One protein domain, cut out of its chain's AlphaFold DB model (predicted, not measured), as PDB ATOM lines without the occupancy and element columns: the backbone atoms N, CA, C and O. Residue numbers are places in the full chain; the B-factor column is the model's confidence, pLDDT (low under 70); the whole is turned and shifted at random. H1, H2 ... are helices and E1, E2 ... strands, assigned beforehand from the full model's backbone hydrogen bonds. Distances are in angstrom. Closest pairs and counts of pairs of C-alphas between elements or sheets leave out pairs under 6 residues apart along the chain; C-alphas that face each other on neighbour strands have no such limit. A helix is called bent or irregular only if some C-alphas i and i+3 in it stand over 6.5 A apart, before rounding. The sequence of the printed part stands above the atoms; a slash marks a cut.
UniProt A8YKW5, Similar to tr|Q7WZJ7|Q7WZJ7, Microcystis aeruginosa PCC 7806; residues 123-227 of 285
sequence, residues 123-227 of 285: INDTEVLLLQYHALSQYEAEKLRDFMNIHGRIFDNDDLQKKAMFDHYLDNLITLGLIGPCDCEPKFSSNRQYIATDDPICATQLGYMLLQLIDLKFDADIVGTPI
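What this domain is: This is residues 123 to 227 of the 285 residues of the protein "Similar to tr|Q7WZJ7|Q7WZJ7" of Microcystis aeruginosa PCC 7806 (UniProt A8YKW5). Helix H1 runs through the middle of a small helical body, with H2 folded back beside it as a hairpin, H3 and H4 crossing it steeply, and the tiny strand hairpin of E1 and E2 packed on it near its last residues. A big loop joins E1 to E2; its residues 187 to 197 stick out far from the body, and the loop makes the length of the whole. You have 105 printed residues, with four named helices and two named strands in the order H1 H2 H3 E1 E2 H4; the sheet, E1 - E2, is antiparallel and the class is mostly helix. The whole is compact, with a radius of gyration of the C-alphas of 14.2 A and spans of 41 by 34 by 29 A.

How they stand to each other: Begin at H1, residues 125 to 136, the hub. It touches H2, residues 141 to 155, at a shallow tilt of 27 degrees, opposite ways, a helical hairpin whose closest C-alphas, Leu 136 and Leu 144, are 5.9 A apart. Residues 126 to 131 of H1 touch residues 169 to 173 of H3, residues 160 to 175; look at the closest C-alphas, Glu 127 and Tyr 169, 5.9 A apart. These two run the same way at a steep tilt of 67 degrees, only just short of about perpendicular. H2 and H3 are close but not clearly touching, at 7.7 A between the C-alphas of Phe 155 and Phe 166. Next, E1, residues 179 to 181, and E2, residues 201 to 203, form an antiparallel hairpin at 137 degrees; N 180 and O 202 are 2.9 A apart, N 202 and O 180 2.8 A, both within hydrogen-bond range. The closest C-alphas of H1 and E2, His 134 and Cys 202, are 4.9 A apart. H4, residues 205 to 213, touches residues 131 to 135 of H1 at a steep tilt of 64 degrees, opposite ways, closest at the C-alphas of Leu 131 and Gly 207, 7.0 A. H4 is apart from H2 and H3. Every O i to N i+4 pair is within hydrogen-bond range in H1, H3 and H4; in H2 8 of 11 are.

Where its parts are: Find C-alpha 125 at (-40.896, -39.450, -6.095); from there H1 runs 16.5 A to Leu 136. H2 covers 16.9 A and is irregular, with C-alphas 150 and 153 8.1 A apart. H3, 22.0 A, starts at C-alpha 160, (-33.707, -19.505, -4.965). E1 and E2 have three residues each, 7.3 A and 7.1 A long. H4, 12.2 A, ends at C-alpha 213, (-47.349, -49.909, 2.006); residues 214 to 227 after it hold no named element.

The domain as a whole: The two farthest C-alphas, Arg 192 and Leu 213, are 42.8 A apart. The printed part has no cut. The link from E1 to E2, 19 residues, is long; the other links between named elements are tight. Residues 187 to 197 stand free, and the body without them spans 35 by 31 by 29 A. Mean pLDDT of the printed part is 81.2; look for values under 70 at residues 137 to 140, 183 to 199 and 220.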
ATOM      1  N   ILE A 123     -48.160 -37.187  -3.751       96.75
ATOM      2  CA  ILE A 123     -46.724 -36.978  -3.565       96.75
ATOM      3  C   ILE A 123     -45.936 -37.505  -4.761       96.75
ATOM      4  O   ILE A 123     -46.210 -38.579  -5.297       96.75
ATOM      5  N   ASN A 124     -44.920 -36.763  -5.178       95.00
ATOM      6  CA  ASN A 124     -43.987 -37.163  -6.224       95.00
ATOM      7  C   ASN A 124     -42.833 -38.016  -5.656       95.00
ATOM      8  O   ASN A 124     -42.727 -38.235  -4.452       95.00
ATOM      9  N   ASP A 125     -41.969 -38.541  -6.526       95.19
ATOM     10  CA  ASP A 125     -40.896 -39.450  -6.095       95.19
ATOM     11  C   ASP A 125     -39.808 -38.741  -5.271       95.19
ATOM     12  O   ASP A 125     -39.200 -39.348  -4.392       95.19
ATOM     13  N   THR A 126     -39.590 -37.440  -5.493       95.06
ATOM     14  CA  THR A 126     -38.700 -36.625  -4.654       95.06
ATOM     15  C   THR A 126     -39.247 -36.503  -3.234       95.06
ATOM     16  O   THR A 126     -38.500 -36.672  -2.278       95.06
ATOM     17  N   GLU A 127     -40.552 -36.290  -3.080       96.94
ATOM     18  CA  GLU A 127     -41.221 -36.254  -1.775       96.94
ATOM     19  C   GLU A 127     -41.201 -37.622  -1.077       96.94
ATOM     20  O   GLU A 127     -41.014 -37.678   0.136       96.94
ATOM     21  N   VAL A 128     -41.292 -38.733  -1.820       96.88
ATOM     22  CA  VAL A 128     -41.076 -40.081  -1.259       96.88
ATOM     23  C   VAL A 128     -39.645 -40.236  -0.730       96.88
ATOM     24  O   VAL A 128     -39.446 -40.786   0.351       96.88
ATOM     25  N   LEU A 129     -38.638 -39.733  -1.449       95.31
ATOM     26  CA  LEU A 129     -37.243 -39.755  -0.991       95.31
ATOM     27  C   LEU A 129     -37.023 -38.863   0.238       95.31
ATOM     28  O   LEU A 129     -36.328 -39.266   1.170       95.31
ATOM     29  N   LEU A 130     -37.649 -37.686   0.292       94.69
ATOM     30  CA  LEU A 130     -37.617 -36.829   1.481       94.69
ATOM     31  C   LEU A 130     -38.290 -37.508   2.680       94.69
ATOM     32  O   LEU A 130     -37.752 -37.479   3.785       94.69
ATOM     33  N   LEU A 131     -39.419 -38.186   2.468       95.38
ATOM     34  CA  LEU A 131     -40.079 -38.960   3.515       95.38
ATOM     35  C   LEU A 131     -39.172 -40.085   4.048       95.38
ATOM     36  O   LEU A 131     -39.062 -40.251   5.262       95.38
ATOM     37  N   GLN A 132     -38.458 -40.800   3.170       93.44
ATOM     38  CA  GLN A 132     -37.449 -41.791   3.578       93.44
ATOM     39  C   GLN A 132     -36.308 -41.158   4.380       93.44
ATOM     40  O   GLN A 132     -35.906 -41.700   5.408       93.44
ATOM     41  N   TYR A 133     -35.804 -39.998   3.953       91.50
ATOM     42  CA  TYR A 133     -34.782 -39.261   4.696       91.50
ATOM     43  C   TYR A 133     -35.244 -38.934   6.125       91.50
ATOM     44  O   TYR A 133     -34.503 -39.168   7.080       91.50
ATOM     45  N   HIS A 134     -36.483 -38.460   6.292       89.50
ATOM     46  CA  HIS A 134     -37.056 -38.156   7.607       89.50
ATOM     47  C   HIS A 134     -37.372 -39.398   8.454       89.50
ATOM     48  O   HIS A 134     -37.448 -39.280   9.676       89.50
ATOM     49  N   ALA A 135     -37.515 -40.574   7.840       89.44
ATOM     50  CA  ALA A 135     -37.601 -41.850   8.549       89.44
ATOM     51  C   ALA A 135     -36.214 -42.386   8.970       89.44
ATOM     52  O   ALA A 135     -36.080 -42.988  10.033       89.44
ATOM     53  N   LEU A 136     -35.167 -42.149   8.164       84.31
ATOM     54  CA  LEU A 136     -33.794 -42.632   8.400       84.31
ATOM     55  C   LEU A 136     -32.978 -41.768   9.364       84.31
ATOM     56  O   LEU A 136     -32.112 -42.286  10.076       84.31
ATOM     57  N   SER A 137     -33.205 -40.451   9.346       68.50
ATOM     58  CA  SER A 137     -32.306 -39.454   9.944       68.50
ATOM     59  C   SER A 137     -32.092 -39.601  11.453       68.50
ATOM     60  O   SER A 137     -31.147 -39.025  11.991       68.50
ATOM     61  N   GLN A 138     -32.910 -40.411  12.127       65.62
ATOM     62  CA  GLN A 138     -32.921 -40.541  13.581       65.62
ATOM     63  C   GLN A 138     -32.211 -41.787  14.134       65.62
ATOM     64  O   GLN A 138     -32.022 -41.873  15.348       65.62
ATOM     65  N   TYR A 139     -31.776 -42.728  13.285       64.69
ATOM     66  CA  TYR A 139     -31.348 -44.059  13.755       64.69
ATOM     67  C   TYR A 139     -30.039 -44.554  13.182       64.69
ATOM     68  O   TYR A 139     -29.192 -45.088  13.897       64.69
ATOM     69  N   GLU A 140     -29.874 -44.404  11.874       69.75
ATOM     70  CA  GLU A 140     -28.910 -45.207  11.141       69.75
ATOM     71  C   GLU A 140     -27.942 -44.294  10.413       69.75
ATOM     72  O   GLU A 140     -28.027 -44.119   9.204       69.75
ATOM     73  N   ALA A 141     -26.997 -43.704  11.148       76.12
ATOM     74  CA  ALA A 141     -26.029 -42.761  10.584       76.12
ATOM     75  C   ALA A 141     -25.290 -43.319   9.348       76.12
ATOM     76  O   ALA A 141     -24.967 -42.566   8.431       76.12
ATOM     77  N   GLU A 142     -25.048 -44.631   9.305       82.12
ATOM     78  CA  GLU A 142     -24.474 -45.309   8.141       82.12
ATOM     79  C   GLU A 142     -25.448 -45.374   6.958       82.12
ATOM     80  O   GLU A 142     -25.102 -44.889   5.883       82.12
ATOM     81  N   LYS A 143     -26.681 -45.870   7.152       82.00
ATOM     82  CA  LYS A 143     -27.683 -45.913   6.072       82.00
ATOM     83  C   LYS A 143     -28.072 -44.518   5.598       82.00
ATOM     84  O   LYS A 143     -28.255 -44.309   4.407       82.00
ATOM     85  N   LEU A 144     -28.133 -43.548   6.507       84.12
ATOM     86  CA  LEU A 144     -28.340 -42.141   6.187       84.12
ATOM     87  C   LEU A 144     -27.198 -41.606   5.324       84.12
ATOM     88  O   LEU A 144     -27.451 -40.932   4.332       84.12
ATOM     89  N   ARG A 145     -25.942 -41.914   5.661       85.62
ATOM     90  CA  ARG A 145     -24.791 -41.519   4.840       85.62
ATOM     91  C   ARG A 145     -24.877 -42.131   3.444       85.62
ATOM     92  O   ARG A 145     -24.667 -41.418   2.468       85.62
ATOM     93  N   ASP A 146     -25.200 -43.415   3.344       89.56
ATOM     94  CA  ASP A 146     -25.326 -44.102   2.056       89.56
ATOM     95  C   ASP A 146     -26.486 -43.535   1.232       89.56
ATOM     96  O   ASP A 146     -26.322 -43.240   0.048       89.56
ATOM     97  N   PHE A 147     -27.619 -43.261   1.880       89.00
ATOM     98  CA  PHE A 147     -28.754 -42.574   1.279       89.00
ATOM     99  C   PHE A 147     -28.352 -41.196   0.739       89.00
ATOM    100  O   PHE A 147     -28.619 -40.887  -0.420       89.00
ATOM    101  N   MET A 148     -27.646 -40.384   1.533       87.94
ATOM    102  CA  MET A 148     -27.171 -39.058   1.119       87.94
ATOM    103  C   MET A 148     -26.140 -39.129  -0.012       87.94
ATOM    104  O   MET A 148     -26.111 -38.246  -0.866       87.94
ATOM    105  N   ASN A 149     -25.323 -40.181  -0.075       90.38
ATOM    106  CA  ASN A 149     -24.387 -40.377  -1.182       90.38
ATOM    107  C   ASN A 149     -25.112 -40.635  -2.512       90.38
ATOM    108  O   ASN A 149     -24.641 -40.196  -3.561       90.38
ATOM    109  N   ILE A 150     -26.250 -41.332  -2.477       91.75
ATOM    110  CA  ILE A 150     -27.037 -41.670  -3.671       91.75
ATOM    111  C   ILE A 150     -27.976 -40.515  -4.054       91.75
ATOM    112  O   ILE A 150     -28.064 -40.137  -5.223       91.75
ATOM    113  N   HIS A 151     -28.660 -39.932  -3.069       91.56
ATOM    114  CA  HIS A 151     -29.772 -38.998  -3.262       91.56
ATOM    115  C   HIS A 151     -29.443 -37.545  -2.894       91.56
ATOM    116  O   HIS A 151     -30.318 -36.683  -2.968       91.56
ATOM    117  N   GLY A 152     -28.187 -37.241  -2.546       86.44
ATOM    118  CA  GLY A 152     -27.755 -35.939  -2.025       86.44
ATOM    119  C   GLY A 152     -28.155 -34.734  -2.876       86.44
ATOM    120  O   GLY A 152     -28.483 -33.690  -2.328       86.44
ATOM    121  N   ARG A 153     -28.252 -34.907  -4.201       87.06
ATOM    122  CA  ARG A 153     -28.666 -33.849  -5.142       87.06
ATOM    123  C   ARG A 153     -30.045 -33.253  -4.861       87.06
ATOM    124  O   ARG A 153     -30.324 -32.145  -5.301       87.06
ATOM    125  N   ILE A 154     -30.921 -33.985  -4.176       86.25
ATOM    126  CA  ILE A 154     -32.259 -33.500  -3.800       86.25
ATOM    127  C   ILE A 154     -32.168 -32.376  -2.763       86.25
ATOM    128  O   ILE A 154     -33.050 -31.525  -2.700       86.25
ATOM    129  N   PHE A 155     -31.091 -32.356  -1.980       85.38
ATOM    130  CA  PHE A 155     -30.845 -31.372  -0.931       85.38
ATOM    131  C   PHE A 155     -30.025 -30.169  -1.431       85.38
ATOM    132  O   PHE A 155     -29.777 -29.240  -0.660       85.38
ATOM    133  N   ASP A 156     -29.621 -30.162  -2.707       85.94
ATOM    134  CA  ASP A 156     -28.874 -29.065  -3.328       85.94
ATOM    135  C   ASP A 156     -29.800 -27.857  -3.548       85.94
ATOM    136  O   ASP A 156     -30.416 -27.692  -4.604       85.94
ATOM    137  N   ASN A 157     -29.868 -26.969  -2.557       85.06
ATOM    138  CA  ASN A 157     -30.736 -25.786  -2.550       85.06
ATOM    139  C   ASN A 157     -29.962 -24.476  -2.778       85.06
ATOM    140  O   ASN A 157     -30.306 -23.428  -2.231       85.06
ATOM    141  N   ASP A 158     -28.901 -24.543  -3.585       87.38
ATOM    142  CA  ASP A 158     -27.930 -23.458  -3.788       87.38
ATOM    143  C   ASP A 158     -28.507 -22.209  -4.478       87.38
ATOM    144  O   ASP A 158     -27.899 -21.137  -4.442       87.38
ATOM    145  N   ASP A 159     -29.675 -22.331  -5.116       92.31
ATOM    146  CA  ASP A 159     -30.379 -21.222  -5.753       92.31
ATOM    147  C   ASP A 159     -31.818 -21.069  -5.241       92.31
ATOM    148  O   ASP A 159     -32.420 -21.979  -4.665       92.31
ATOM    149  N   LEU A 160     -32.379 -19.874  -5.460       89.94
ATOM    150  CA  LEU A 160     -33.707 -19.505  -4.965       89.94
ATOM    151  C   LEU A 160     -34.834 -20.375  -5.539       89.94
ATOM    152  O   LEU A 160     -35.836 -20.570  -4.857       89.94
ATOM    153  N   GLN A 161     -34.700 -20.876  -6.771       90.19
ATOM    154  CA  GLN A 161     -35.741 -21.693  -7.399       90.19
ATOM    155  C   GLN A 161     -35.755 -23.095  -6.797       90.19
ATOM    156  O   GLN A 161     -36.817 -23.584  -6.417       90.19
ATOM    157  N   LYS A 162     -34.581 -23.721  -6.657       89.81
ATOM    158  CA  LYS A 162     -34.440 -25.031  -6.013       89.81
ATOM    159  C   LYS A 162     -34.895 -24.988  -4.568       89.81
ATOM    160  O   LYS A 162     -35.686 -25.833  -4.167       89.81
ATOM    161  N   LYS A 163     -34.493 -23.946  -3.832       90.12
ATOM    162  CA  LYS A 163     -34.960 -23.732  -2.465       90.12
ATOM    163  C   LYS A 163     -36.485 -23.629  -2.393       90.12
ATOM    164  O   LYS A 163     -37.088 -24.329  -1.596       90.12
ATOM    165  N   ALA A 164     -37.115 -22.826  -3.253       91.75
ATOM    166  CA  ALA A 164     -38.573 -22.697  -3.263       91.75
ATOM    167  C   ALA A 164     -39.288 -24.029  -3.566       91.75
ATOM    168  O   ALA A 164     -40.322 -24.318  -2.969       91.75
ATOM    169  N   MET A 165     -38.740 -24.850  -4.470       93.19
ATOM    170  CA  MET A 165     -39.277 -26.187  -4.751       93.19
ATOM    171  C   MET A 165     -39.094 -27.144  -3.573       93.19
ATOM    172  O   MET A 165     -40.016 -27.881  -3.240       93.19
ATOM    173  N   PHE A 166     -37.925 -27.125  -2.937       92.44
ATOM    174  CA  PHE A 166     -37.638 -27.940  -1.763       92.44
ATOM    175  C   PHE A 166     -38.549 -27.584  -0.584       92.44
ATOM    176  O   PHE A 166     -39.152 -28.476   0.008       92.44
ATOM    177  N   ASP A 167     -38.714 -26.289  -0.305       90.94
ATOM    178  CA  ASP A 167     -39.627 -25.787   0.724       90.94
ATOM    179  C   ASP A 167     -41.069 -26.246   0.422       90.94
ATOM    180  O   ASP A 167     -41.756 -26.757   1.303       90.94
ATOM    181  N   HIS A 168     -41.500 -26.182  -0.845       94.25
ATOM    182  CA  HIS A 168     -42.819 -26.670  -1.258       94.25
ATOM    183  C   HIS A 168     -43.013 -28.179  -1.031       94.25
ATOM    184  O   HIS A 168     -44.085 -28.595  -0.589       94.25
ATOM    185  N   TYR A 169     -41.997 -29.001  -1.309       95.06
ATOM    186  CA  TYR A 169     -42.060 -30.443  -1.054       95.06
ATOM    187  C   TYR A 169     -42.213 -30.751   0.438       95.06
ATOM    188  O   TYR A 169     -43.022 -31.599   0.818       95.06
ATOM    189  N   LEU A 170     -41.476 -30.042   1.297       92.75
ATOM    190  CA  LEU A 170     -41.618 -30.185   2.744       92.75
ATOM    191  C   LEU A 170     -43.005 -29.739   3.219       92.75
ATOM    192  O   LEU A 170     -43.655 -30.473   3.965       92.75
ATOM    193  N   ASP A 171     -43.496 -28.595   2.740       92.38
ATOM    194  CA  ASP A 171     -44.826 -28.083   3.079       92.38
ATOM    195  C   ASP A 171     -45.937 -29.068   2.698       92.38
ATOM    196  O   ASP A 171     -46.882 -29.268   3.467       92.38
ATOM    197  N   ASN A 172     -45.836 -29.716   1.534       96.06
ATOM    198  CA  ASN A 172     -46.805 -30.720   1.101       96.06
ATOM    199  C   ASN A 172     -46.777 -31.957   2.017       96.06
ATOM    200  O   ASN A 172     -47.828 -32.398   2.487       96.06
ATOM    201  N   LEU A 173     -45.587 -32.474   2.351       96.12
ATOM    202  CA  LEU A 173     -45.438 -33.604   3.279       96.12
ATOM    203  C   LEU A 173     -45.988 -33.285   4.679       96.12
ATOM    204  O   LEU A 173     -46.655 -34.131   5.282       96.12
ATOM    205  N   ILE A 174     -45.757 -32.068   5.180       92.50
ATOM    206  CA  ILE A 174     -46.318 -31.580   6.449       92.50
ATOM    207  C   ILE A 174     -47.845 -31.481   6.354       92.50
ATOM    208  O   ILE A 174     -48.556 -31.962   7.234       92.50
ATOM    209  N   THR A 175     -48.366 -30.902   5.269       91.81
ATOM    210  CA  THR A 175     -49.810 -30.700   5.048       91.81
ATOM    211  C   THR A 175     -50.567 -32.024   4.950       91.81
ATOM    212  O   THR A 175     -51.688 -32.143   5.446       91.81
ATOM    213  N   LEU A 176     -49.955 -33.040   4.340       95.12
ATOM    214  CA  LEU A 176     -50.492 -34.399   4.287       95.12
ATOM    215  C   LEU A 176     -50.335 -35.152   5.618       95.12
ATOM    216  O   LEU A 176     -50.878 -36.246   5.763       95.12
ATOM    217  N   GLY A 177     -49.624 -34.572   6.591       93.75
ATOM    218  CA  GLY A 177     -49.363 -35.163   7.898       93.75
ATOM    219  C   GLY A 177     -48.381 -36.329   7.851       93.75
ATOM    220  O   GLY A 177     -48.431 -37.181   8.734       93.75
ATOM    221  N   LEU A 178     -47.527 -36.407   6.824       95.38
ATOM    222  CA  LEU A 178     -46.547 -37.484   6.632       95.38
ATOM    223  C   LEU A 178     -45.252 -37.248   7.405       95.38
ATOM    224  O   LEU A 178     -44.602 -38.210   7.815       95.38
ATOM    225  N   ILE A 179     -44.904 -35.983   7.636       93.19
ATOM    226  CA  ILE A 179     -43.790 -35.571   8.494       93.19
ATOM    227  C   ILE A 179     -44.260 -34.517   9.502       93.19
ATOM    228  O   ILE A 179     -45.254 -33.824   9.277       93.19
ATOM    229  N   GLY A 180     -43.546 -34.399  10.616       89.62
ATOM    230  CA  GLY A 180     -43.826 -33.407  11.649       89.62
ATOM    231  C   GLY A 180     -42.753 -33.377  12.737       89.62
ATOM    232  O   GLY A 180     -41.788 -34.141  12.652       89.62
ATOM    233  N   PRO A 181     -42.886 -32.497  13.745       87.06
ATOM    234  CA  PRO A 181     -41.935 -32.402  14.847       87.06
ATOM    235  C   PRO A 181     -41.774 -33.752  15.546       87.06
ATOM    236  O   PRO A 181     -42.764 -34.424  15.835       87.06
ATOM    237  N   CYS A 182     -40.536 -34.168  15.787       82.25
ATOM    238  CA  CYS A 182     -40.241 -35.401  16.502       82.25
ATOM    239  C   CYS A 182     -40.649 -35.272  17.976       82.25
ATOM    240  O   CYS A 182     -40.253 -34.314  18.641       82.25
ATOM    241  N   ASP A 183     -41.302 -36.295  18.528       68.88
ATOM    242  CA  ASP A 183     -41.468 -36.444  19.979       68.88
ATOM    243  C   ASP A 183     -40.159 -36.950  20.618       68.88
ATOM    244  O   ASP A 183     -40.090 -38.025  21.213       68.88
ATOM    245  N   CYS A 184     -39.063 -36.205  20.457       62.31
ATOM    246  CA  CYS A 184     -37.819 -36.491  21.163       62.31
ATOM    247  C   CYS A 184     -37.766 -35.690  22.466       62.31
ATOM    248  O   CYS A 184     -37.912 -34.467  22.458       62.31
ATOM    249  N   GLU A 185     -37.502 -36.357  23.596       49.53
ATOM    250  CA  GLU A 185     -37.129 -35.635  24.814       49.53
ATOM    251  C   GLU A 185     -35.943 -34.704  24.504       49.53
ATOM    252  O   GLU A 185     -34.984 -35.131  23.842       49.53
ATOM    253  N   PRO A 186     -35.966 -33.436  24.959       44.88
ATOM    254  CA  PRO A 186     -34.881 -32.506  24.700       44.88
ATOM    255  C   PRO A 186     -33.591 -33.071  25.296       44.88
ATOM    256  O   PRO A 186     -33.424 -33.148  26.516       44.88
ATOM    257  N   LYS A 187     -32.653 -33.473  24.433       40.94
ATOM    258  CA  LYS A 187     -31.324 -33.920  24.857       40.94
ATOM    259  C   LYS A 187     -30.583 -32.719  25.449       40.94
ATOM    260  O   LYS A 187     -29.976 -31.931  24.727       40.94
ATOM    261  N   PHE A 188     -30.630 -32.568  26.773       35.69
ATOM    262  CA  PHE A 188     -29.834 -31.584  27.505       35.69
ATOM    263  C   PHE A 188     -28.343 -31.865  27.265       35.69
ATOM    264  O   PHE A 188     -27.776 -32.794  27.840       35.69
ATOM    265  N   SER A 189     -27.689 -31.064  26.417       38.59
ATOM    266  CA  SER A 189     -26.229 -31.069  26.311       38.59
ATOM    267  C   SER A 189     -25.658 -29.989  27.231       38.59
ATOM    268  O   SER A 189     -25.995 -28.809  27.163       38.59
ATOM    269  N   SER A 190     -24.817 -30.412  28.169       41.19
ATOM    270  CA  SER A 190     -24.341 -29.612  29.298       41.19
ATOM    271  C   SER A 190     -23.212 -28.636  28.956       41.19
ATOM    272  O   SER A 190     -22.532 -28.165  29.862       41.19
ATOM    273  N   ASN A 191     -22.964 -28.322  27.681       36.91
ATOM    274  CA  ASN A 191     -21.875 -27.422  27.316       36.91
ATOM    275  C   ASN A 191     -22.127 -26.651  26.015       36.91
ATOM    276  O   ASN A 191     -22.031 -27.208  24.929       36.91
ATOM    277  N   ARG A 192     -22.243 -25.326  26.190       33.41
ATOM    278  CA  ARG A 192     -22.128 -24.239  25.203       33.41
ATOM    279  C   ARG A 192     -23.262 -24.095  24.182       33.41
ATOM    280  O   ARG A 192     -23.474 -24.945  23.336       33.41
ATOM    281  N   GLN A 193     -23.892 -22.918  24.266       41.19
ATOM    282  CA  GLN A 193     -24.504 -22.135  23.187       41.19
ATOM    283  C   GLN A 193     -24.706 -22.885  21.865       41.19
ATOM    284  O   GLN A 193     -23.825 -22.896  21.008       41.19
ATOM    285  N   TYR A 194     -25.915 -23.400  21.672       31.91
ATOM    286  CA  TYR A 194     -26.470 -23.559  20.341       31.91
ATOM    287  C   TYR A 194     -27.958 -23.227  20.396       31.91
ATOM    288  O   TYR A 194     -28.716 -23.809  21.168       31.91
ATOM    289  N   ILE A 195     -28.339 -22.221  19.619       35.56
ATOM    290  CA  ILE A 195     -29.723 -21.907  19.296       35.56
ATOM    291  C   ILE A 195     -30.107 -22.934  18.228       35.56
ATOM    292  O   ILE A 195     -29.667 -22.806  17.090       35.56
ATOM    293  N   ALA A 196     -30.850 -23.976  18.591       35.09
ATOM    294  CA  ALA A 196     -31.618 -24.753  17.624       35.09
ATOM    295  C   ALA A 196     -33.073 -24.320  17.817       35.09
ATOM    296  O   ALA A 196     -33.697 -24.672  18.811       35.09
ATOM    297  N   THR A 197     -33.549 -23.431  16.950       39.06
ATOM    298  CA  THR A 197     -34.918 -22.897  16.993       39.06
ATOM    299  C   THR A 197     -35.948 -23.802  16.334       39.06
ATOM    300  O   THR A 197     -37.118 -23.456  16.393       39.06
ATOM    301  N   ASP A 198     -35.557 -24.947  15.777       53.72
ATOM    302  CA  ASP A 198     -36.488 -25.841  15.095       53.72
ATOM    303  C   ASP A 198     -36.354 -27.249  15.681       53.72
ATOM    304  O   ASP A 198     -35.271 -27.843  15.656       53.72
ATOM    305  N   ASP A 199     -37.445 -27.761  16.255       58.62
ATOM    306  CA  ASP A 199     -37.549 -29.167  16.640       58.62
ATOM    307  C   ASP A 199     -37.230 -30.038  15.411       58.62
ATOM    308  O   ASP A 199     -37.657 -29.709  14.298       58.62
ATOM    309  N   PRO A 200     -36.462 -31.135  15.560       76.56
ATOM    310  CA  PRO A 200     -36.161 -31.999  14.428       76.56
ATOM    311  C   PRO A 200     -37.468 -32.508  13.801       76.56
ATOM    312  O   PRO A 200     -38.444 -32.764  14.503       76.56
ATOM    313  N   ILE A 201     -37.494 -32.642  12.473       84.75
ATOM    314  CA  ILE A 201     -38.650 -33.162  11.730       84.75
ATOM    315  C   ILE A 201     -38.444 -34.656  11.458       84.75
ATOM    316  O   ILE A 201     -37.415 -35.056  10.901       84.75
ATOM    317  N   CYS A 202     -39.443 -35.462  11.807       89.44
ATOM    318  CA  CYS A 202     -39.486 -36.915  11.658       89.44
ATOM    319  C   CYS A 202     -40.664 -37.351  10.786       89.44
ATOM    320  O   CYS A 202     -41.658 -36.633  10.655       89.44
ATOM    321  N   ALA A 203     -40.592 -38.570  10.245       92.06
ATOM    322  CA  ALA A 203     -41.768 -39.234   9.693       92.06
ATOM    323  C   ALA A 203     -42.819 -39.474  10.795       92.06
ATOM    324  O   ALA A 203     -42.494 -39.874  11.914       92.06
ATOM    325  N   THR A 204     -44.091 -39.214  10.492       92.88
ATOM    326  CA  THR A 204     -45.211 -39.534  11.391       92.88
ATOM    327  C   THR A 204     -45.623 -40.996  11.232       92.88
ATOM    328  O   THR A 204     -45.200 -41.672  10.293       92.88
ATOM    329  N   GLN A 205     -46.537 -41.483  12.080       92.19
ATOM    330  CA  GLN A 205     -47.108 -42.826  11.924       92.19
ATOM    331  C   GLN A 205     -47.734 -43.024  10.536       92.19
ATOM    332  O   GLN A 205     -47.582 -44.084   9.934       92.19
ATOM    333  N   LEU A 206     -48.402 -41.995  10.000       94.38
ATOM    334  CA  LEU A 206     -48.979 -42.035   8.657       94.38
ATOM    335  C   LEU A 206     -47.885 -42.120   7.583       94.38
ATOM    336  O   LEU A 206     -48.034 -42.872   6.621       94.38
ATOM    337  N   GLY A 207     -46.779 -41.395   7.776       95.19
ATOM    338  CA  GLY A 207     -45.584 -41.488   6.939       95.19
ATOM    339  C   GLY A 207     -45.009 -42.904   6.898       95.19
ATOM    340  O   GLY A 207     -44.834 -43.462   5.817       95.19
ATOM    341  N   TYR A 208     -44.800 -43.523   8.063       94.06
ATOM    342  CA  TYR A 208     -44.325 -44.907   8.161       94.06
ATOM    343  C   TYR A 208     -45.288 -45.907   7.521       94.06
ATOM    344  O   TYR A 208     -44.849 -46.801   6.805       94.06
ATOM    345  N   MET A 209     -46.597 -45.742   7.719       94.06
ATOM    346  CA  MET A 209     -47.600 -46.599   7.082       94.06
ATOM    347  C   MET A 209     -47.559 -46.496   5.555       94.06
ATOM    348  O   MET A 209     -47.662 -47.516   4.874       94.06
ATOM    349  N   LEU A 210     -47.380 -45.286   5.013       96.44
ATOM    350  CA  LEU A 210     -47.243 -45.079   3.574       96.44
ATOM    351  C   LEU A 210     -45.975 -45.747   3.034       96.44
ATOM    352  O   LEU A 210     -46.059 -46.492   2.060       96.44
ATOM    353  N   LEU A 211     -44.826 -45.523   3.682       95.50
ATOM    354  CA  LEU A 211     -43.554 -46.156   3.320       95.50
ATOM    355  C   LEU A 211     -43.663 -47.686   3.378       95.50
ATOM    356  O   LEU A 211     -43.306 -48.376   2.424       95.50
ATOM    357  N   GLN A 212     -44.256 -48.216   4.449       93.88
ATOM    358  CA  GLN A 212     -44.489 -49.644   4.603       93.88
ATOM    359  C   GLN A 212     -45.372 -50.180   3.478       93.88
ATOM    360  O   GLN A 212     -45.051 -51.243   2.950       93.88
ATOM    361  N   LEU A 213     -46.457 -49.492   3.096       94.00
ATOM    362  CA  LEU A 213     -47.349 -49.909   2.006       94.00
ATOM    363  C   LEU A 213     -46.593 -50.101   0.686       94.00
ATOM    364  O   LEU A 213     -46.843 -51.079  -0.015       94.00
ATOM    365  N   ILE A 214     -45.635 -49.226   0.386       95.31
ATOM    366  CA  ILE A 214     -44.823 -49.286  -0.838       95.31
ATOM    367  C   ILE A 214     -43.556 -50.154  -0.699       95.31
ATOM    368  O   ILE A 214     -42.709 -50.157  -1.588       95.31
ATOM    369  N   ASP A 215     -43.477 -50.945   0.377       93.81
ATOM    370  CA  ASP A 215     -42.390 -51.873   0.737       93.81
ATOM    371  C   ASP A 215     -41.045 -51.208   1.085       93.81
ATOM    372  O   ASP A 215     -39.976 -51.799   0.971       93.81
ATOM    373  N   LEU A 216     -41.099 -49.978   1.595       91.38
ATOM    374  CA  LEU A 216     -39.961 -49.284   2.187       91.38
ATOM    375  C   LEU A 216     -40.087 -49.353   3.715       91.38
ATOM    376  O   LEU A 216     -40.854 -48.615   4.330       91.38
ATOM    377  N   LYS A 217     -39.386 -50.304   4.335       83.94
ATOM    378  CA  LYS A 217     -39.524 -50.598   5.770       83.94
ATOM    379  C   LYS A 217     -38.493 -49.841   6.597       83.94
ATOM    380  O   LYS A 217     -37.300 -49.901   6.311       83.94
ATOM    381  N   PHE A 218     -38.977 -49.200   7.653       82.12
ATOM    382  CA  PHE A 218     -38.186 -48.455   8.626       82.12
ATOM    383  C   PHE A 218     -38.737 -48.729  10.025       82.12
ATOM    384  O   PHE A 218     -39.942 -48.949  10.175       82.12
ATOM    385  N   ASP A 219     -37.870 -48.694  11.032       72.94
ATOM    386  CA  ASP A 219     -38.278 -48.819  12.429       72.94
ATOM    387  C   ASP A 219     -38.887 -47.490  12.918       72.94
ATOM    388  O   ASP A 219     -38.387 -46.408  12.601       72.94
ATOM    389  N   ALA A 220     -39.998 -47.570  13.655       68.44
ATOM    390  CA  ALA A 220     -40.830 -46.426  14.047       68.44
ATOM    391  C   ALA A 220     -40.638 -46.012  15.522       68.44
ATOM    392  O   ALA A 220     -41.589 -45.617  16.189       68.44
ATOM    393  N   ASP A 221     -39.426 -46.122  16.069       70.88
ATOM    394  CA  ASP A 221     -39.172 -45.906  17.508       70.88
ATOM    395  C   ASP A 221     -39.329 -44.431  17.980       70.88
ATOM    396  O   ASP A 221     -39.347 -44.144  19.172       70.88
ATOM    397  N   ILE A 222     -39.397 -43.479  17.050       73.25
ATOM    398  CA  ILE A 222     -39.374 -42.016  17.171       73.25
ATOM    399  C   ILE A 222     -40.290 -41.573  16.049       73.25
ATOM    400  O   ILE A 222     -39.962 -41.652  14.865       73.25
ATOM    401  N   VAL A 223     -41.469 -41.133  16.448       83.94
ATOM    402  CA  VAL A 223     -42.541 -40.801  15.529       83.94
ATOM    403  C   VAL A 223     -42.789 -39.309  15.634       83.94
ATOM    404  O   VAL A 223     -42.882 -38.755  16.729       83.94
ATOM    405  N   GLY A 224     -42.853 -38.648  14.483       83.88
ATOM    406  CA  GLY A 224     -43.268 -37.256  14.417       83.88
ATOM    407  C   GLY A 224     -44.758 -37.105  14.709       83.88
ATOM    408  O   GLY A 224     -45.568 -37.975  14.369       83.88
ATOM    409  N   THR A 225     -45.146 -35.970  15.279       86.69
ATOM    410  CA  THR A 225     -46.556 -35.615  15.449       86.69
ATOM    411  C   THR A 225     -47.046 -34.800  14.251       86.69
ATOM    412  O   THR A 225     -46.403 -33.828  13.853       86.69
ATOM    413  N   PRO A 226     -48.175 -35.170  13.620       84.69
ATOM    414  CA  PRO A 226     -48.714 -34.383  12.520       84.69
ATOM    415  C   PRO A 226     -49.135 -32.998  13.020       84.69
ATOM    416  O   PRO A 226     -49.808 -32.867  14.046       84.69
ATOM    417  N   ILE A 227     -48.784 -31.956  12.264       78.69
ATOM    418  CA  ILE A 227     -49.167 -30.584  12.601       78.69
ATOM    419  C   ILE A 227     -50.654 -30.396  12.289       78.69
ATOM    420  O   ILE A 227     -51.060 -30.191  11.146       78.69
TER     421      ILE A 227